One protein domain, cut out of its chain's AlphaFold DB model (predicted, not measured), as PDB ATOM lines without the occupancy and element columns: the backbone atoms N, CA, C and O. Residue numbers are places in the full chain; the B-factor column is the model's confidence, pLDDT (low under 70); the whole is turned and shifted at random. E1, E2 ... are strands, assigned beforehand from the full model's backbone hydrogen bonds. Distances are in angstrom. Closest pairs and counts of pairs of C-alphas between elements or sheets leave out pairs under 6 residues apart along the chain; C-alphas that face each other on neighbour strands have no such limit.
ATOM      1  N   ARG A  12      85.490 102.399  32.353       89.06
ATOM      2  CA  ARG A  12      85.187 100.989  32.619       89.06
ATOM      3  C   ARG A  12      86.168 100.112  31.861       89.06
ATOM      4  O   ARG A  12      86.202 100.166  30.634       89.06
ATOM      5  N   LEU A  13      86.910  99.277  32.576       85.69
ATOM      6  CA  LEU A  13      87.687  98.191  31.995       85.69
ATOM      7  C   LEU A  13      86.846  96.915  31.998       85.69
ATOM      8  O   LEU A  13      86.107  96.632  32.942       85.69
ATOM      9  N   THR A  14      86.945  96.153  30.913       83.75
ATOM     10  CA  THR A  14      86.437  94.780  30.857       83.75
ATOM     11  C   THR A  14      87.633  93.863  30.965       83.75
ATOM     12  O   THR A  14      88.542  93.950  30.140       83.75
ATOM     13  N   MET A  15      87.637  93.022  31.987       78.62
ATOM     14  CA  MET A  15      88.750  92.138  32.296       78.62
ATOM     15  C   MET A  15      88.331  90.696  32.058       78.62
ATOM     16  O   MET A  15      87.197  90.311  32.366       78.62
ATOM     17  N   SER A  16      89.249  89.910  31.500       76.00
ATOM     18  CA  SER A  16      89.106  88.458  31.441       76.00
ATOM     19  C   SER A  16      88.986  87.882  32.857       76.00
ATOM     20  O   SER A  16      89.414  88.529  33.817       76.00
ATOM     21  N   PRO A  17      88.413  86.678  33.009       70.69
ATOM     22  CA  PRO A  17      88.527  85.940  34.259       70.69
ATOM     23  C   PRO A  17      89.997  85.819  34.655       70.69
ATOM     24  O   PRO A  17      90.838  85.536  33.800       70.69
ATOM     25  N   TRP A  18      90.286  86.008  35.934       72.69
ATOM     26  CA  TRP A  18      91.560  85.633  36.527       72.69
ATOM     27  C   TRP A  18      91.306  84.746  37.739       72.69
ATOM     28  O   TRP A  18      90.209  84.763  38.303       72.69
ATOM     29  N   ASP A  19      92.334  84.021  38.159       65.31
ATOM     30  CA  ASP A  19      92.364  83.357  39.457       65.31
ATOM     31  C   ASP A  19      92.825  84.351  40.524       65.31
ATOM     32  O   ASP A  19      93.937  84.877  40.463       65.31
ATOM     33  N   GLY A  20      91.942  84.652  41.473       72.56
ATOM     34  CA  GLY A  20      92.203  85.606  42.547       72.56
ATOM     35  C   GLY A  20      90.958  86.378  42.984       72.56
ATOM     36  O   GLY A  20      89.920  86.319  42.316       72.56
ATOM     37  N   PRO A  21      91.042  87.109  44.107       78.06
ATOM     38  CA  PRO A  21      89.950  87.952  44.564       78.06
ATOM     39  C   PRO A  21      89.639  89.055  43.547       78.06
ATOM     40  O   PRO A  21      90.491  89.486  42.766       78.06
ATOM     41  N   LEU A  22      88.387  89.508  43.562       83.25
ATOM     42  CA  LEU A  22      87.974  90.693  42.826       83.25
ATOM     43  C   LEU A  22      88.668  91.920  43.441       83.25
ATOM     44  O   LEU A  22      88.674  92.027  44.669       83.25
ATOM     45  N   PRO A  23      89.216  92.845  42.637       87.31
ATOM     46  CA  PRO A  23      89.889  94.006  43.187       87.31
ATOM     47  C   PRO A  23      88.862  94.915  43.869       87.31
ATOM     48  O   PRO A  23      87.759  95.136  43.355       87.31
ATOM     49  N   LEU A  24      89.225  95.418  45.039       90.81
ATOM     50  CA  LEU A  24      88.364  96.210  45.903       90.81
ATOM     51  C   LEU A  24      88.493  97.710  45.595       90.81
ATOM     52  O   LEU A  24      89.518  98.157  45.077       90.81
ATOM     53  N   PRO A  25      87.467  98.520  45.919       92.81
ATOM     54  CA  PRO A  25      87.586  99.972  45.862       92.81
ATOM     55  C   PRO A  25      88.772 100.470  46.702       92.81
ATOM     56  O   PRO A  25      88.924 100.066  47.851       92.81
ATOM     57  N   GLY A  26      89.597 101.350  46.131       92.38
ATOM     58  CA  GLY A  26      90.830 101.848  46.755       92.38
ATOM     59  C   GLY A  26      92.097 101.082  46.363       92.38
ATOM     60  O   GLY A  26      93.197 101.589  46.569       92.38
ATOM     61  N   GLU A  27      91.969  99.900  45.758       93.81
ATOM     62  CA  GLU A  27      93.110  99.157  45.218       93.81
ATOM     63  C   GLU A  27      93.471  99.626  43.805       93.81
ATOM     64  O   GLU A  27      92.738 100.383  43.166       93.81
ATOM     65  N   TYR A  28      94.606  99.159  43.289       92.44
ATOM     66  CA  TYR A  28      95.119  99.598  41.996       92.44
ATOM     67  C   TYR A  28      95.240  98.435  41.022       92.44
ATOM     68  O   TYR A  28      95.641  97.332  41.385       92.44
ATOM     69  N   LEU A  29      94.955  98.695  39.750       90.25
ATOM     70  CA  LEU A  29      95.292  97.803  38.650       90.25
ATOM     71  C   LEU A  29      96.445  98.391  37.856       90.25
ATOM     72  O   LEU A  29      96.446  99.576  37.523       90.25
ATOM     73  N   ALA A  30      97.390  97.552  37.465       88.81
ATOM     74  CA  ALA A  30      98.445  97.952  36.551       88.81
ATOM     75  C   ALA A  30      98.744  96.824  35.569       88.81
ATOM     76  O   ALA A  30      98.649  95.639  35.890       88.81
ATOM     77  N   THR A  31      99.129  97.187  34.349       81.62
ATOM     78  CA  THR A  31      99.659  96.196  33.413       81.62
ATOM     79  C   THR A  31     101.152  96.044  33.650       81.62
ATOM     80  O   THR A  31     101.850  97.025  33.915       81.62
ATOM     81  N   SER A  32     101.678  94.822  33.546       73.62
ATOM     82  CA  SER A  32     103.100  94.553  33.828       73.62
ATOM     83  C   SER A  32     104.046  95.425  32.987       73.62
ATOM     84  O   SER A  32     105.112  95.803  33.453       73.62
ATOM     85  N   ASN A  33     103.618  95.812  31.782       72.81
ATOM     86  CA  ASN A  33     104.343  96.669  30.840       72.81
ATOM     87  C   ASN A  33     103.888  98.146  30.826       72.81
ATOM     88  O   ASN A  33     104.406  98.937  30.040       72.81
ATOM     89  N   GLY A  34     102.887  98.525  31.621       72.56
ATOM     90  CA  GLY A  34     102.203  99.811  31.479       72.56
ATOM     91  C   GLY A  34     102.797 100.928  32.324       72.56
ATOM     92  O   GLY A  34     103.115 100.734  33.497       72.56
ATOM     93  N   ARG A  35     102.850 102.136  31.750       83.50
ATOM     94  CA  ARG A  35     103.122 103.397  32.473       83.50
ATOM     95  C   ARG A  35     101.907 103.928  33.245       83.50
ATOM     96  O   ARG A  35     102.030 104.875  34.017       83.50
ATOM     97  N   THR A  36     100.741 103.330  33.023       88.69
ATOM     98  CA  THR A  36      99.462 103.740  33.605       88.69
ATOM     99  C   THR A  36      99.045 102.748  34.678       88.69
ATOM    100  O   THR A  36      99.100 101.536  34.460       88.69
ATOM    101  N   ALA A  37      98.625 103.283  35.817       91.62
ATOM    102  CA  ALA A  37      97.894 102.552  36.837       91.62
ATOM    103  C   ALA A  37      96.435 103.012  36.838       91.62
ATOM    104  O   ALA A  37      96.093 104.054  36.275       91.62
ATOM    105  N   TYR A  38      95.571 102.224  37.452       92.38
ATOM    106  CA  TYR A  38      94.143 102.467  37.485       92.38
ATOM    107  C   TYR A  38      93.649 102.292  38.915       92.38
ATOM    108  O   TYR A  38      93.694 101.179  39.430       92.38
ATOM    109  N   LEU A  39      93.182 103.365  39.545       94.06
ATOM    110  CA  LEU A  39      92.531 103.285  40.849       94.06
ATOM    111  C   LEU A  39      91.162 102.630  40.681       94.06
ATOM    112  O   LEU A  39      90.365 103.071  39.854       94.06
ATOM    113  N   VAL A  40      90.890 101.586  41.451       93.31
ATOM    114  CA  VAL A  40      89.625 100.858  41.422       93.31
ATOM    115  C   VAL A  40      88.594 101.601  42.253       93.31
ATOM    116  O   VAL A  40      88.805 101.886  43.426       93.31
ATOM    117  N   HIS A  41      87.448 101.883  41.638       92.88
ATOM    118  CA  HIS A  41      86.297 102.489  42.311       92.88
ATOM    119  C   HIS A  41      85.176 101.479  42.540       92.88
ATOM    120  O   HIS A  41      84.489 101.526  43.554       92.88
ATOM    121  N   ALA A  42      84.980 100.552  41.604       90.44
ATOM    122  CA  ALA A  42      84.013  99.471  41.750       90.44
ATOM    123  C   ALA A  42      84.365  98.311  40.826       90.44
ATOM    124  O   ALA A  42      84.760  98.530  39.681       90.44
ATOM    125  N   ALA A  43      84.141  97.087  41.285       87.94
ATOM    126  CA  ALA A  43      84.308  95.889  40.486       87.94
ATOM    127  C   ALA A  43      83.045  95.028  40.566       87.94
ATOM    128  O   ALA A  43      82.442  94.872  41.626       87.94
ATOM    129  N   HIS A  44      82.631  94.474  39.429       86.25
ATOM    130  CA  HIS A  44      81.431  93.653  39.320       86.25
ATOM    131  C   HIS A  44      81.692  92.451  38.421       86.25
ATOM    132  O   HIS A  44      82.192  92.594  37.302       86.25
ATOM    133  N   GLN A  45      81.287  91.265  38.868       82.31
ATOM    134  CA  GLN A  45      81.261  90.086  38.009       82.31
ATOM    135  C   GLN A  45      80.207  90.245  36.917       82.31
ATOM    136  O   GLN A  45      79.114  90.773  37.143       82.31
ATOM    137  N   ARG A  46      80.539  89.805  35.702       78.69
ATOM    138  CA  ARG A  46      79.586  89.849  34.596       78.69
ATOM    139  C   ARG A  46      78.556  88.724  34.778       78.69
ATOM    140  O   ARG A  46      78.941  87.562  34.827       78.69
ATOM    141  N   PRO A  47      77.246  89.024  34.798       67.44
ATOM    142  CA  PRO A  47      76.218  88.030  35.125       67.44
ATOM    143  C   PRO A  47      75.994  86.953  34.047       67.44
ATOM    144  O   PRO A  47      75.329  85.962  34.311       67.44
ATOM    145  N   LYS A  48      76.496  87.145  32.818       69.25
ATOM    146  CA  LYS A  48      76.258  86.239  31.672       69.25
ATOM    147  C   LYS A  48      77.521  85.875  30.887       69.25
ATOM    148  O   LYS A  48      77.430  85.337  29.789       69.25
ATOM    149  N   ALA A  49      78.697  86.238  31.389       66.50
ATOM    150  CA  ALA A  49      79.959  86.004  30.702       66.50
ATOM    151  C   ALA A  49      81.067  85.788  31.724       66.50
ATOM    152  O   ALA A  49      81.021  86.347  32.817       66.50
ATOM    153  N   SER A  50      82.082  85.026  31.340       71.56
ATOM    154  CA  SER A  50      83.294  84.906  32.129       71.56
ATOM    155  C   SER A  50      84.016  86.272  32.150       71.56
ATOM    156  O   SER A  50      84.172  86.932  31.118       71.56
ATOM    157  N   GLY A  51      84.377  86.743  33.349       79.00
ATOM    158  CA  GLY A  51      85.131  87.980  33.568       79.00
ATOM    159  C   GLY A  51      84.391  89.045  34.379       79.00
ATOM    160  O   GLY A  51      83.309  88.822  34.931       79.00
ATOM    161  N   PHE A  52      84.994  90.231  34.442       82.88
ATOM    162  CA  PHE A  52      84.602  91.293  35.368       82.88
ATOM    163  C   PHE A  52      84.575  92.663  34.676       82.88
ATOM    164  O   PHE A  52      85.313  92.922  33.722       82.88
ATOM    165  N   HIS A  53      83.701  93.549  35.146       86.81
ATOM    166  CA  HIS A  53      83.731  94.973  34.832       86.81
ATOM    167  C   HIS A  53      84.312  95.726  36.016       86.81
ATOM    168  O   HIS A  53      83.785  95.617  37.121       86.81
ATOM    169  N   VAL A  54      85.335  96.535  35.767       88.75
ATOM    170  CA  VAL A  54      85.944  97.369  36.800       88.75
ATOM    171  C   VAL A  54      85.842  98.825  36.373       88.75
ATOM    172  O   VAL A  54      86.312  99.200  35.300       88.75
ATOM    173  N   ASN A  55      85.176  99.641  37.183       91.44
ATOM    174  CA  ASN A  55      85.196 101.087  37.045       91.44
ATOM    175  C   ASN A  55      86.467 101.595  37.717       91.44
ATOM    176  O   ASN A  55      86.727 101.290  38.882       91.44
ATOM    177  N   VAL A  56      87.248 102.354  36.964       92.25
ATOM    178  CA  VAL A  56      88.564 102.803  37.381       92.25
ATOM    179  C   VAL A  56      88.824 104.246  37.004       92.25
ATOM    180  O   VAL A  56      88.226 104.772  36.067       92.25
ATOM    181  N   GLU A  57      89.797 104.848  37.666       93.62
ATOM    182  CA  GLU A  57      90.351 106.143  37.311       93.62
ATOM    183  C   GLU A  57      91.815 105.975  36.870       93.62
ATOM    184  O   GLU A  57      92.623 105.433  37.627       93.62
ATOM    185  N   PRO A  58      92.175 106.348  35.628       91.69
ATOM    186  CA  PRO A  58      93.538 106.222  35.139       91.69
ATOM    187  C   PRO A  58      94.442 107.272  35.786       91.69
ATOM    188  O   PRO A  58      94.123 108.458  35.801       91.69
ATOM    189  N   MET A  59      95.619 106.845  36.223       91.75
ATOM    190  CA  MET A  59      96.637 107.716  36.801       91.75
ATOM    191  C   MET A  59      98.046 107.302  36.374       91.75
ATOM    192  O   MET A  59      98.279 106.209  35.845       91.75
ATOM    193  N   ALA A  60      99.009 108.196  36.591       90.31
ATOM    194  CA  ALA A  60     100.411 107.874  36.376       90.31
ATOM    195  C   ALA A  60     100.846 106.788  37.364       90.31
ATOM    196  O   ALA A  60     100.546 106.861  38.555       90.31
ATOM    197  N   ARG A  61     101.586 105.783  36.892       88.44
ATOM    198  CA  ARG A  61     102.055 104.703  37.770       88.44
ATOM    199  C   ARG A  61     103.013 105.182  38.861       88.44
ATOM    200  O   ARG A  61     103.058 104.588  39.926       88.44
ATOM    201  N   THR A  62     103.724 106.278  38.623       89.88
ATOM    202  CA  THR A  62     104.559 106.959  39.626       89.88
ATOM    203  C   THR A  62     103.754 107.583  40.765       89.88
ATOM    204  O   THR A  62     104.334 107.947  41.778       89.88
ATOM    205  N   SER A  63     102.438 107.734  40.603       90.62
ATOM    206  CA  SER A  63     101.533 108.262  41.625       90.62
ATOM    207  C   SER A  63     100.887 107.163  42.476       90.62
ATOM    208  O   SER A  63     100.085 107.480  43.349       90.62
ATOM    209  N   VAL A  64     101.192 105.885  42.220       89.88
ATOM    210  CA  VAL A  64     100.730 104.773  43.060       89.88
ATOM    211  C   VAL A  64     101.576 104.743  44.339       89.88
ATOM    212  O   VAL A  64     102.804 104.730  44.224       89.88
ATOM    213  N   PRO A  65     100.961 104.729  45.536       91.94
ATOM    214  CA  PRO A  65     101.697 104.601  46.793       91.94
ATOM    215  C   PRO A  65     102.540 103.319  46.835       91.94
ATOM    216  O   PRO A  65     102.146 102.291  46.286       91.94
ATOM    217  N   ALA A  66     103.706 103.365  47.485       88.81
ATOM    218  CA  ALA A  66     104.627 102.223  47.537       88.81
ATOM    219  C   ALA A  66     104.063 101.025  48.327       88.81
ATOM    220  O   ALA A  66     104.438  99.883  48.078       88.81
ATOM    221  N   ASP A  67     103.159 101.302  49.259       92.25
ATOM    222  CA  ASP A  67     102.447 100.378  50.141       92.25
ATOM    223  C   ASP A  67     101.066  99.966  49.601       92.25
ATOM    224  O   ASP A  67     100.340  99.214  50.251       92.25
ATOM    225  N   ALA A  68     100.691 100.429  48.406       91.56
ATOM    226  CA  ALA A  68      99.397 100.118  47.820       91.56
ATOM    227  C   ALA A  68      99.303  98.673  47.298       91.56
ATOM    228  O   ALA A  68     100.231  98.144  46.680       91.56
ATOM    229  N   THR A  69      98.122  98.067  47.433       91.19
ATOM    230  CA  THR A  69      97.808  96.794  46.771       91.19
ATOM    231  C   THR A  69      97.639  97.011  45.269       91.19
ATOM    232  O   THR A  69      96.715  97.702  44.827       91.19
ATOM    233  N   VAL A  70      98.521  96.397  44.473       89.50
ATOM    234  CA  VAL A  70      98.483  96.463  43.006       89.50
ATOM    235  C   VAL A  70      98.208  95.085  42.419       89.50
ATOM    236  O   VAL A  70      99.021  94.168  42.541       89.50
ATOM    237  N   HIS A  71      97.098  94.965  41.698       87.62
ATOM    238  CA  HIS A  71      96.762  93.773  40.929       87.62
ATOM    239  C   HIS A  71      97.293  93.893  39.506       87.62
ATOM    240  O   HIS A  71      96.971  94.823  38.754       87.62
ATOM    241  N   TRP A  72      98.104  92.915  39.120       83.94
ATOM    242  CA  TRP A  72      98.682  92.847  37.787       83.94
ATOM    243  C   TRP A  72      97.734  92.142  36.833       83.94
ATOM    244  O   TRP A  72      97.372  90.988  37.045       83.94
ATOM    245  N   PHE A  73      97.393  92.807  35.734       77.94
ATOM    246  CA  PHE A  73      96.592  92.198  34.680       77.94
ATOM    247  C   PHE A  73      97.255  92.337  33.316       77.94
ATOM    248  O   PHE A  73      98.058  93.240  33.063       77.94
ATOM    249  N   ARG A  74      96.906  91.428  32.407       71.75
ATOM    250  CA  ARG A  74      97.298  91.512  31.001       71.75
ATOM    251  C   ARG A  74      96.083  91.877  30.165       71.75
ATOM    252  O   ARG A  74      95.013  91.291  30.312       71.75
TER     253      ARG A  74
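AT A GLANCE: This is residues 12 to 74 of the 82 residues of an uncharacterized protein of Magnetospirillum caucaseum (UniProt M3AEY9). One strongly twisted sheet of five strands curls like part of a barrel, and the bent hairpin of E3 and E4 runs through it. The printed part has 63 residues, under half in named elements: all strand, E1 to E5 in turn, mixed, across the sheet E1, E4, E3, E2, E5. It is compact, radius of gyration of the C-alphas 11.3 A, spans 36 by 21 by 19 A.

HOW THE PARTS SIT: Start at E1, residues 12 to 15, antiparallel to E4, residues 52 to 60: N 13 and O 54 are 2.8 A apart. E2, residues 28 to 31, forms a hairpin with E3, residues 36 to 45 (N 29 and O 38, 2.8 A). E3 and E4 form the next hairpin (N 39 and O 57, 2.9 A); E3 bends by 78 degrees at residue 41. E2, E3, E4 make a meander, each the antiparallel neighbour of the one before; E1 completes a Greek key, pairing with E4. E5, residues 70 to 73, is parallel to E2: N 71 and O 28, 2.8 A.

IN THESE COORDINATES: Find C-alpha 12 at (85.187, 100.989, 32.619); E5 ends at C-alpha 73, (96.592, 92.198, 34.680). E3 measures 23.2 A.

THE WHOLE: The printed part has no cut; E1 to E2 is a long link. Residues 19 and 47 to 49 have pLDDT under 70.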